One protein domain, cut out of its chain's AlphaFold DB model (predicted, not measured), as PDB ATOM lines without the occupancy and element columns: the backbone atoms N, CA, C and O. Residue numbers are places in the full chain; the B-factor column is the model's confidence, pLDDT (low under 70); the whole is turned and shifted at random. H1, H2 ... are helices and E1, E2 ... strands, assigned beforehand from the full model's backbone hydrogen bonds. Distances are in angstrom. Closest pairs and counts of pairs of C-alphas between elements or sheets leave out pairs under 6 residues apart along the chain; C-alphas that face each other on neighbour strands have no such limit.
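Overview. This is residues 2 to 20 and 67 to 110 of the 110 residues of the protein "Flagellin N-methylase" of Bacteroidetes bacterium ADurb.BinA104 (UniProt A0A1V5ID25). Little regular structure: find a small hairpin of strands E1 and E2, the short helix H1 beside E2, and two long stretches with no named element, residues 2 to 16 and 79 to 110. Of 63 printed residues, only 12 are in named elements, in the order H1, E1, E2; the class is mixed, the sheet antiparallel. The whole is compact, radius of gyration of the C-alphas 10.8 A, spanning 29 by 28 by 19 A.

Arrangement. Begin at the hairpin of E1, residues 69 to 72, and E2, residues 75 to 78, with 149 degrees between their directions. N 70 and O 77, 2.9 A apart, are within hydrogen-bond range. For H1, residues 17 to 20, the closest C-alphas to E2 are those of Cys 19 and Cys 78, 5.9 A apart. H1 is too short for an O i to N i+4 pair; its one O i to N i+3 pair is within range.

Along the chain. Find C-alpha 69 at (57.907, -7.853, 6.733); E1 runs 10.1 A from there. E2, 10.2 A, ends at C-alpha 78, (55.280, -5.302, 3.748). H1 measures 4.7 A.

Size, cuts and confidence. C-alphas 67 and 110 are farthest apart, 31.5 A. Residues 21 to 66 are cut out, a 9.4 A gap between C-alphas 20 and 67. The link E1 to E2 is tight. The model's pLDDT is under 70 at residues 2 to 16, 101 to 102 and 107 to 110.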
ATOM      1  N   ASN A   2      53.846  -4.752  -7.767       65.75
ATOM      2  CA  ASN A   2      52.726  -5.671  -7.922       65.75
ATOM      3  C   ASN A   2      51.491  -5.109  -7.194       65.75
ATOM      4  O   ASN A   2      51.579  -4.649  -6.057       65.75
ATOM      5  N   ALA A   3      50.344  -5.107  -7.868       61.31
ATOM      6  CA  ALA A   3      49.090  -4.611  -7.313       61.31
ATOM      7  C   ALA A   3      48.336  -5.743  -6.600       61.31
ATOM      8  O   ALA A   3      48.348  -6.887  -7.055       61.31
ATOM      9  N   SER A   4      47.672  -5.426  -5.486       66.75
ATOM     10  CA  SER A   4      46.653  -6.306  -4.907       66.75
ATOM     11  C   SER A   4      45.296  -5.926  -5.497       66.75
ATOM     12  O   SER A   4      45.004  -4.735  -5.566       66.75
ATOM     13  N   PRO A   5      44.425  -6.886  -5.843       66.06
ATOM     14  CA  PRO A   5      43.053  -6.579  -6.240       66.06
ATOM     15  C   PRO A   5      42.165  -6.106  -5.070       66.06
ATOM     16  O   PRO A   5      40.971  -5.904  -5.269       66.06
ATOM     17  N   ARG A   6      42.698  -6.005  -3.841       69.06
ATOM     18  CA  ARG A   6      41.918  -5.799  -2.602       69.06
ATOM     19  C   ARG A   6      42.420  -4.683  -1.694       69.06
ATOM     20  O   ARG A   6      41.878  -4.497  -0.611       69.06
ATOM     21  N   ILE A   7      43.480  -3.986  -2.077       67.25
ATOM     22  CA  ILE A   7      44.012  -2.853  -1.321       67.25
ATOM     23  C   ILE A   7      44.241  -1.717  -2.295       67.25
ATOM     24  O   ILE A   7      44.805  -1.940  -3.370       67.25
ATOM     25  N   ASN A   8      43.917  -0.509  -1.845       65.88
ATOM     26  CA  ASN A   8      44.231   0.706  -2.566       65.88
ATOM     27  C   ASN A   8      45.736   0.760  -2.879       65.88
ATOM     28  O   ASN A   8      46.589   0.714  -1.984       65.88
ATOM     29  N   SER A   9      46.059   0.905  -4.163       57.34
ATOM     30  CA  SER A   9      47.420   0.933  -4.694       57.34
ATOM     31  C   SER A   9      48.309   2.056  -4.157       57.34
ATOM     32  O   SER A   9      49.487   2.045  -4.459       57.34
ATOM     33  N   GLU A  10      47.816   3.013  -3.375       61.25
ATOM     34  CA  GLU A  10      48.655   4.029  -2.715       61.25
ATOM     35  C   GLU A  10      48.921   3.716  -1.232       61.25
ATOM     36  O   GLU A  10      49.821   4.283  -0.613       61.25
ATOM     37  N   ALA A  11      48.159   2.793  -0.643       61.53
ATOM     38  CA  ALA A  11      48.142   2.552   0.796       61.53
ATOM     39  C   ALA A  11      48.694   1.177   1.220       61.53
ATOM     40  O   ALA A  11      48.843   0.896   2.414       61.53
ATOM     41  N   TYR A  12      49.070   0.341   0.249       61.69
ATOM     42  CA  TYR A  12      49.607  -1.005   0.463       61.69
ATOM     43  C   TYR A  12      50.864  -1.056   1.345       61.69
ATOM     44  O   TYR A  12      51.077  -2.038   2.056       61.69
ATOM     45  N   GLN A  13      51.681   0.005   1.356       59.03
ATOM     46  CA  GLN A  13      52.926   0.054   2.134       59.03
ATOM     47  C   GLN A  13      52.690   0.182   3.640       59.03
ATOM     48  O   GLN A  13      53.625   0.018   4.414       59.03
ATOM     49  N   LYS A  14      51.463   0.471   4.088       63.84
ATOM     50  CA  LYS A  14      51.193   0.824   5.490       63.84
ATOM     51  C   LYS A  14      50.485  -0.267   6.290       63.84
ATOM     52  O   LYS A  14      50.131  -0.026   7.441       63.84
ATOM     53  N   CYS A  15      50.274  -1.455   5.720       66.44
ATOM     54  CA  CYS A  15      49.713  -2.584   6.458       66.44
ATOM     55  C   CYS A  15      50.584  -3.843   6.355       66.44
ATOM     56  O   CYS A  15      50.453  -4.672   5.459       66.44
ATOM     57  N   GLY A  16      51.493  -4.010   7.321       68.25
ATOM     58  CA  GLY A  16      52.374  -5.179   7.408       68.25
ATOM     59  C   GLY A  16      51.717  -6.446   7.964       68.25
ATOM     60  O   GLY A  16      52.338  -7.503   7.949       68.25
ATOM     61  N   LYS A  17      50.461  -6.398   8.425       72.00
ATOM     62  CA  LYS A  17      49.823  -7.543   9.097       72.00
ATOM     63  C   LYS A  17      49.651  -8.770   8.192       72.00
ATOM     64  O   LYS A  17      49.821  -9.890   8.658       72.00
ATOM     65  N   CYS A  18      49.424  -8.555   6.893       71.62
ATOM     66  CA  CYS A  18      49.396  -9.619   5.881       71.62
ATOM     67  C   CYS A  18      50.737 -10.361   5.723       71.62
ATOM     68  O   CYS A  18      50.762 -11.492   5.252       71.62
ATOM     69  N   CYS A  19      51.839  -9.731   6.134       75.81
ATOM     70  CA  CYS A  19      53.182 -10.306   6.148       75.81
ATOM     71  C   CYS A  19      53.636 -10.675   7.564       75.81
ATOM     72  O   CYS A  19      54.714 -11.232   7.733       75.81
ATOM     73  N   HIS A  20      52.819 -10.387   8.576       76.06
ATOM     74  CA  HIS A  20      53.053 -10.809   9.948       76.06
ATOM     75  C   HIS A  20      52.602 -12.256  10.136       76.06
ATOM     76  O   HIS A  20      53.344 -13.062  10.686       76.06
ATOM     77  N   GLN A  67      59.571 -12.941   5.198       82.06
ATOM     78  CA  GLN A  67      60.848 -12.280   4.885       82.06
ATOM     79  C   GLN A  67      60.693 -10.838   4.370       82.06
ATOM     80  O   GLN A  67      61.621 -10.042   4.457       82.06
ATOM     81  N   PHE A  68      59.520 -10.498   3.830       82.31
ATOM     82  CA  PHE A  68      59.210  -9.159   3.341       82.31
ATOM     83  C   PHE A  68      58.595  -8.247   4.414       82.31
ATOM     84  O   PHE A  68      58.296  -7.094   4.107       82.31
ATOM     85  N   LEU A  69      58.371  -8.715   5.647       85.12
ATOM     86  CA  LEU A  69      57.907  -7.853   6.733       85.12
ATOM     87  C   LEU A  69      59.024  -6.880   7.126       85.12
ATOM     88  O   LEU A  69      60.132  -7.293   7.459       85.12
ATOM     89  N   ARG A  70      58.717  -5.585   7.123       85.94
ATOM     90  CA  ARG A  70      59.614  -4.523   7.586       85.94
ATOM     91  C   ARG A  70      58.993  -3.833   8.797       85.94
ATOM     92  O   ARG A  70      57.769  -3.724   8.897       85.94
ATOM     93  N   TYR A  71      59.836  -3.378   9.718       85.06
ATOM     94  CA  TYR A  71      59.425  -2.625  10.900       85.06
ATOM     95  C   TYR A  71      60.328  -1.406  11.064       85.06
ATOM     96  O   TYR A  71      61.509  -1.539  11.381       85.06
ATOM     97  N   GLU A  72      59.769  -0.222  10.829       82.75
ATOM     98  CA  GLU A  72      60.497   1.047  10.851       82.75
ATOM     99  C   GLU A  72      59.686   2.086  11.627       82.75
ATOM    100  O   GLU A  72      58.491   2.260  11.395       82.75
ATOM    101  N   GLY A  73      60.317   2.761  12.595       80.69
ATOM    102  CA  GLY A  73      59.681   3.859  13.335       80.69
ATOM    103  C   GLY A  73      58.385   3.491  14.072       80.69
ATOM    104  O   GLY A  73      57.526   4.350  14.243       80.69
ATOM    105  N   GLY A  74      58.212   2.230  14.486       79.25
ATOM    106  CA  GLY A  74      56.989   1.767  15.156       79.25
ATOM    107  C   GLY A  74      55.885   1.271  14.217       79.25
ATOM    108  O   GLY A  74      54.812   0.893  14.687       79.25
ATOM    109  N   VAL A  75      56.126   1.259  12.904       77.38
ATOM    110  CA  VAL A  75      55.135   0.894  11.887       77.38
ATOM    111  C   VAL A  75      55.583  -0.355  11.135       77.38
ATOM    112  O   VAL A  75      56.712  -0.442  10.657       77.38
ATOM    113  N   TYR A  76      54.674  -1.323  11.005       79.06
ATOM    114  CA  TYR A  76      54.874  -2.496  10.157       79.06
ATOM    115  C   TYR A  76      54.450  -2.215   8.715       79.06
ATOM    116  O   TYR A  76      53.315  -1.804   8.459       79.06
ATOM    117  N   SER A  77      55.323  -2.547   7.772       80.56
ATOM    118  CA  SER A  77      55.056  -2.522   6.334       80.56
ATOM    119  C   SER A  77      55.394  -3.872   5.709       80.56
ATOM    120  O   SER A  77      56.109  -4.686   6.296       80.56
ATOM    121  N   CYS A  78      54.853  -4.146   4.522       80.12
ATOM    122  CA  CYS A  78      55.280  -5.302   3.748       80.12
ATOM    123  C   CYS A  78      56.002  -4.856   2.480       80.12
ATOM    124  O   CYS A  78      55.416  -4.209   1.619       80.12
ATOM    125  N   GLY A  79      57.272  -5.231   2.351       79.81
ATOM    126  CA  GLY A  79      58.110  -4.944   1.189       79.81
ATOM    127  C   GLY A  79      57.744  -5.744  -0.060       79.81
ATOM    128  O   GLY A  79      58.248  -5.443  -1.132       79.81
ATOM    129  N   ILE A  80      56.842  -6.729   0.045       78.31
ATOM    130  CA  ILE A  80      56.462  -7.580  -1.089       78.31
ATOM    131  C   ILE A  80      55.885  -6.785  -2.254       78.31
ATOM    132  O   ILE A  80      55.952  -7.225  -3.392       78.31
ATOM    133  N   TYR A  81      55.301  -5.623  -1.990       74.88
ATOM    134  CA  TYR A  81      54.711  -4.784  -3.024       74.88
ATOM    135  C   TYR A  81      55.758  -4.006  -3.835       74.88
ATOM    136  O   TYR A  81      55.476  -3.575  -4.959       74.88
ATOM    137  N   ASP A  82      56.967  -3.862  -3.289       78.12
ATOM    138  CA  ASP A  82      58.105  -3.279  -3.996       78.12
ATOM    139  C   ASP A  82      58.742  -4.301  -4.958       78.12
ATOM    140  O   ASP A  82      59.427  -3.912  -5.904       78.12
ATOM    141  N   GLU A  83      58.465  -5.599  -4.776       80.38
ATOM    142  CA  GLU A  83      58.959  -6.663  -5.647       80.38
ATOM    143  C   GLU A  83      58.322  -6.604  -7.051       80.38
ATOM    144  O   GLU A  83      57.128  -6.293  -7.204       80.38
ATOM    145  N   PRO A  84      59.089  -6.941  -8.108       79.69
ATOM    146  CA  PRO A  84      58.610  -6.892  -9.489       79.69
ATOM    147  C   PRO A  84      57.460  -7.870  -9.743       79.69
ATOM    148  O   PRO A  84      56.574  -7.590 -10.549       79.69
ATOM    149  N   CYS A  85      57.448  -8.997  -9.033       76.19
ATOM    150  CA  CYS A  85      56.401 -10.000  -9.094       76.19
ATOM    151  C   CYS A  85      55.919 -10.347  -7.688       76.19
ATOM    152  O   CYS A  85      56.660 -10.260  -6.711       76.19
ATOM    153  N   ARG A  86      54.650 -10.741  -7.594       75.69
ATOM    154  CA  ARG A  86      54.067 -11.218  -6.348       75.69
ATOM    155  C   ARG A  86      54.265 -12.731  -6.260       75.69
ATOM    156  O   ARG A  86      53.743 -13.441  -7.120       75.69
ATOM    157  N   PRO A  87      54.976 -13.244  -5.244       73.88
ATOM    158  CA  PRO A  87      54.998 -14.667  -4.943       73.88
ATOM    159  C   PRO A  87      53.584 -15.249  -4.903       73.88
ATOM    160  O   PRO A  87      52.682 -14.642  -4.327       73.88
ATOM    161  N   LYS A  88      53.398 -16.447  -5.460       70.88
ATOM    162  CA  LYS A  88      52.079 -17.092  -5.563       70.88
ATOM    163  C   LYS A  88      51.395 -17.282  -4.201       70.88
ATOM    164  O   LYS A  88      50.198 -17.077  -4.071       70.88
ATOM    165  N   ILE A  89      52.185 -17.557  -3.162       70.56
ATOM    166  CA  ILE A  89      51.742 -17.621  -1.758       70.56
ATOM    167  C   ILE A  89      51.103 -16.321  -1.250       70.56
ATOM    168  O   ILE A  89      50.276 -16.337  -0.343       70.56
ATOM    169  N   CYS A  90      51.462 -15.193  -1.851       72.25
ATOM    170  CA  CYS A  90      50.987 -13.873  -1.476       72.25
ATOM    171  C   CYS A  90      49.979 -13.295  -2.473       72.25
ATOM    172  O   CYS A  90      49.482 -12.194  -2.244       72.25
ATOM    173  N   GLU A  91      49.671 -14.006  -3.566       72.31
ATOM    174  CA  GLU A  91      48.772 -13.561  -4.641       72.31
ATOM    175  C   GLU A  91      47.433 -13.071  -4.087       72.31
ATOM    176  O   GLU A  91      46.965 -11.986  -4.430       72.31
ATOM    177  N   THR A  92      46.887 -13.816  -3.128       70.75
ATOM    178  CA  THR A  92      45.593 -13.535  -2.508       70.75
ATOM    179  C   THR A  92      45.667 -12.588  -1.317       70.75
ATOM    180  O   THR A  92      44.670 -12.472  -0.612       70.75
ATOM    181  N   LEU A  93      46.812 -11.955  -1.033       75.38
ATOM    182  CA  LEU A  93      46.928 -11.009   0.075       75.38
ATOM    183  C   LEU A  93      46.361  -9.625  -0.288       75.38
ATOM    184  O   LEU A  93      46.696  -9.068  -1.347       75.38
ATOM    185  N   PRO A  94      45.575  -9.014   0.615       73.31
ATOM    186  CA  PRO A  94      45.034  -9.568   1.860       73.31
ATOM    187  C   PRO A  94      43.903 -10.579   1.593       73.31
ATOM    188  O   PRO A  94      43.176 -10.485   0.596       73.31
ATOM    189  N   TYR A  95      43.763 -11.558   2.493       74.94
ATOM    190  CA  TYR A  95      42.785 -12.645   2.370       74.94
ATOM    191  C   TYR A  95      41.346 -12.116   2.293       74.94
ATOM    192  O   TYR A  95      41.076 -11.012   2.761       74.94
ATOM    193  N   PRO A  96      40.390 -12.889   1.735       74.00
ATOM    194  CA  PRO A  96      39.018 -12.396   1.559       74.00
ATOM    195  C   PRO A  96      38.350 -12.064   2.896       74.00
ATOM    196  O   PRO A  96      37.490 -11.199   2.966       74.00
ATOM    197  N   SER A  97      38.779 -12.750   3.955       71.38
ATOM    198  CA  SER A  97      38.324 -12.566   5.328       71.38
ATOM    199  C   SER A  97      39.064 -11.458   6.088       71.38
ATOM    200  O   SER A  97      38.799 -11.265   7.272       71.38
ATOM    201  N   SER A  98      40.043 -10.781   5.477       75.00
ATOM    202  CA  SER A  98      40.795  -9.721   6.151       75.00
ATOM    203  C   SER A  98      39.906  -8.509   6.426       75.00
ATOM    204  O   SER A  98      39.107  -8.096   5.589       75.00
ATOM    205  N   THR A  99      40.068  -7.925   7.610       73.94
ATOM    206  CA  THR A  99      39.248  -6.807   8.094       73.94
ATOM    207  C   THR A  99      40.052  -5.509   8.183       73.94
ATOM    208  O   THR A  99      41.279  -5.512   8.077       73.94
ATOM    209  N   VAL A 100      39.391  -4.384   8.485       73.69
ATOM    210  CA  VAL A 100      40.073  -3.103   8.784       73.69
ATOM    211  C   VAL A 100      41.045  -3.188   9.966       73.69
ATOM    212  O   VAL A 100      41.994  -2.412  10.038       73.69
ATOM    213  N   LYS A 101      40.857  -4.157  10.877       69.88
ATOM    214  CA  LYS A 101      41.822  -4.446  11.953       69.88
ATOM    215  C   LYS A 101      43.102  -5.093  11.425       69.88
ATOM    216  O   LYS A 101      44.107  -5.117  12.137       69.88
ATOM    217  N   ASP A 102      43.058  -5.670  10.227       68.19
ATOM    218  CA  ASP A 102      44.182  -6.341   9.579       68.19
ATOM    219  C   ASP A 102      44.906  -5.428   8.598       68.19
ATOM    220  O   ASP A 102      46.135  -5.390   8.569       68.19
ATOM    221  N   CYS A 103      44.144  -4.639   7.846       71.62
ATOM    222  CA  CYS A 103      44.660  -3.540   7.053       71.62
ATOM    223  C   CYS A 103      43.565  -2.466   6.927       71.62
ATOM    224  O   CYS A 103      42.526  -2.739   6.328       71.62
ATOM    225  N   PRO A 104      43.766  -1.240   7.448       70.62
ATOM    226  CA  PRO A 104      42.754  -0.179   7.381       70.62
ATOM    227  C   PRO A 104      42.510   0.344   5.955       70.62
ATOM    228  O   PRO A 104      41.647   1.188   5.755       70.62
ATOM    229  N   TYR A 105      43.261  -0.158   4.970       72.69
ATOM    230  CA  TYR A 105      43.228   0.263   3.571       72.69
ATOM    231  C   TYR A 105      42.700  -0.824   2.618       72.69
ATOM    232  O   TYR A 105      42.986  -0.782   1.421       72.69
ATOM    233  N   ILE A 106      41.985  -1.828   3.139       71.94
ATOM    234  CA  ILE A 106      41.296  -2.823   2.306       71.94
ATOM    235  C   ILE A 106      40.192  -2.120   1.514       71.94
ATOM    236  O   ILE A 106      39.322  -1.469   2.096       71.94
ATOM    237  N   ASP A 107      40.232  -2.260   0.191       63.09
ATOM    238  CA  ASP A 107      39.217  -1.709  -0.702       63.09
ATOM    239  C   ASP A 107      37.885  -2.443  -0.506       63.09
ATOM    240  O   ASP A 107      37.838  -3.668  -0.390       63.09
ATOM    241  N   GLY A 108      36.780  -1.693  -0.494       53.75
ATOM    242  CA  GLY A 108      35.428  -2.257  -0.415       53.75
ATOM    243  C   GLY A 108      34.833  -2.381   0.990       53.75
ATOM    244  O   GLY A 108      33.713  -2.868   1.112       53.75
ATOM    245  N   ILE A 109      35.512  -1.897   2.036       46.91
ATOM    246  CA  ILE A 109      34.889  -1.689   3.352       46.91
ATOM    247  C   ILE A 109      34.467  -0.214   3.445       46.91
ATOM    248  O   ILE A 109      35.255   0.650   3.826       46.91
ATOM    249  N   ARG A 110      33.231   0.068   3.021       37.75
ATOM    250  CA  ARG A 110      32.489   1.298   3.336       37.75
ATOM    251  C   ARG A 110      31.372   0.964   4.309       37.75
ATOM    252  O   ARG A 110      30.721  -0.077   4.082       37.75
TER     253      ARG A 110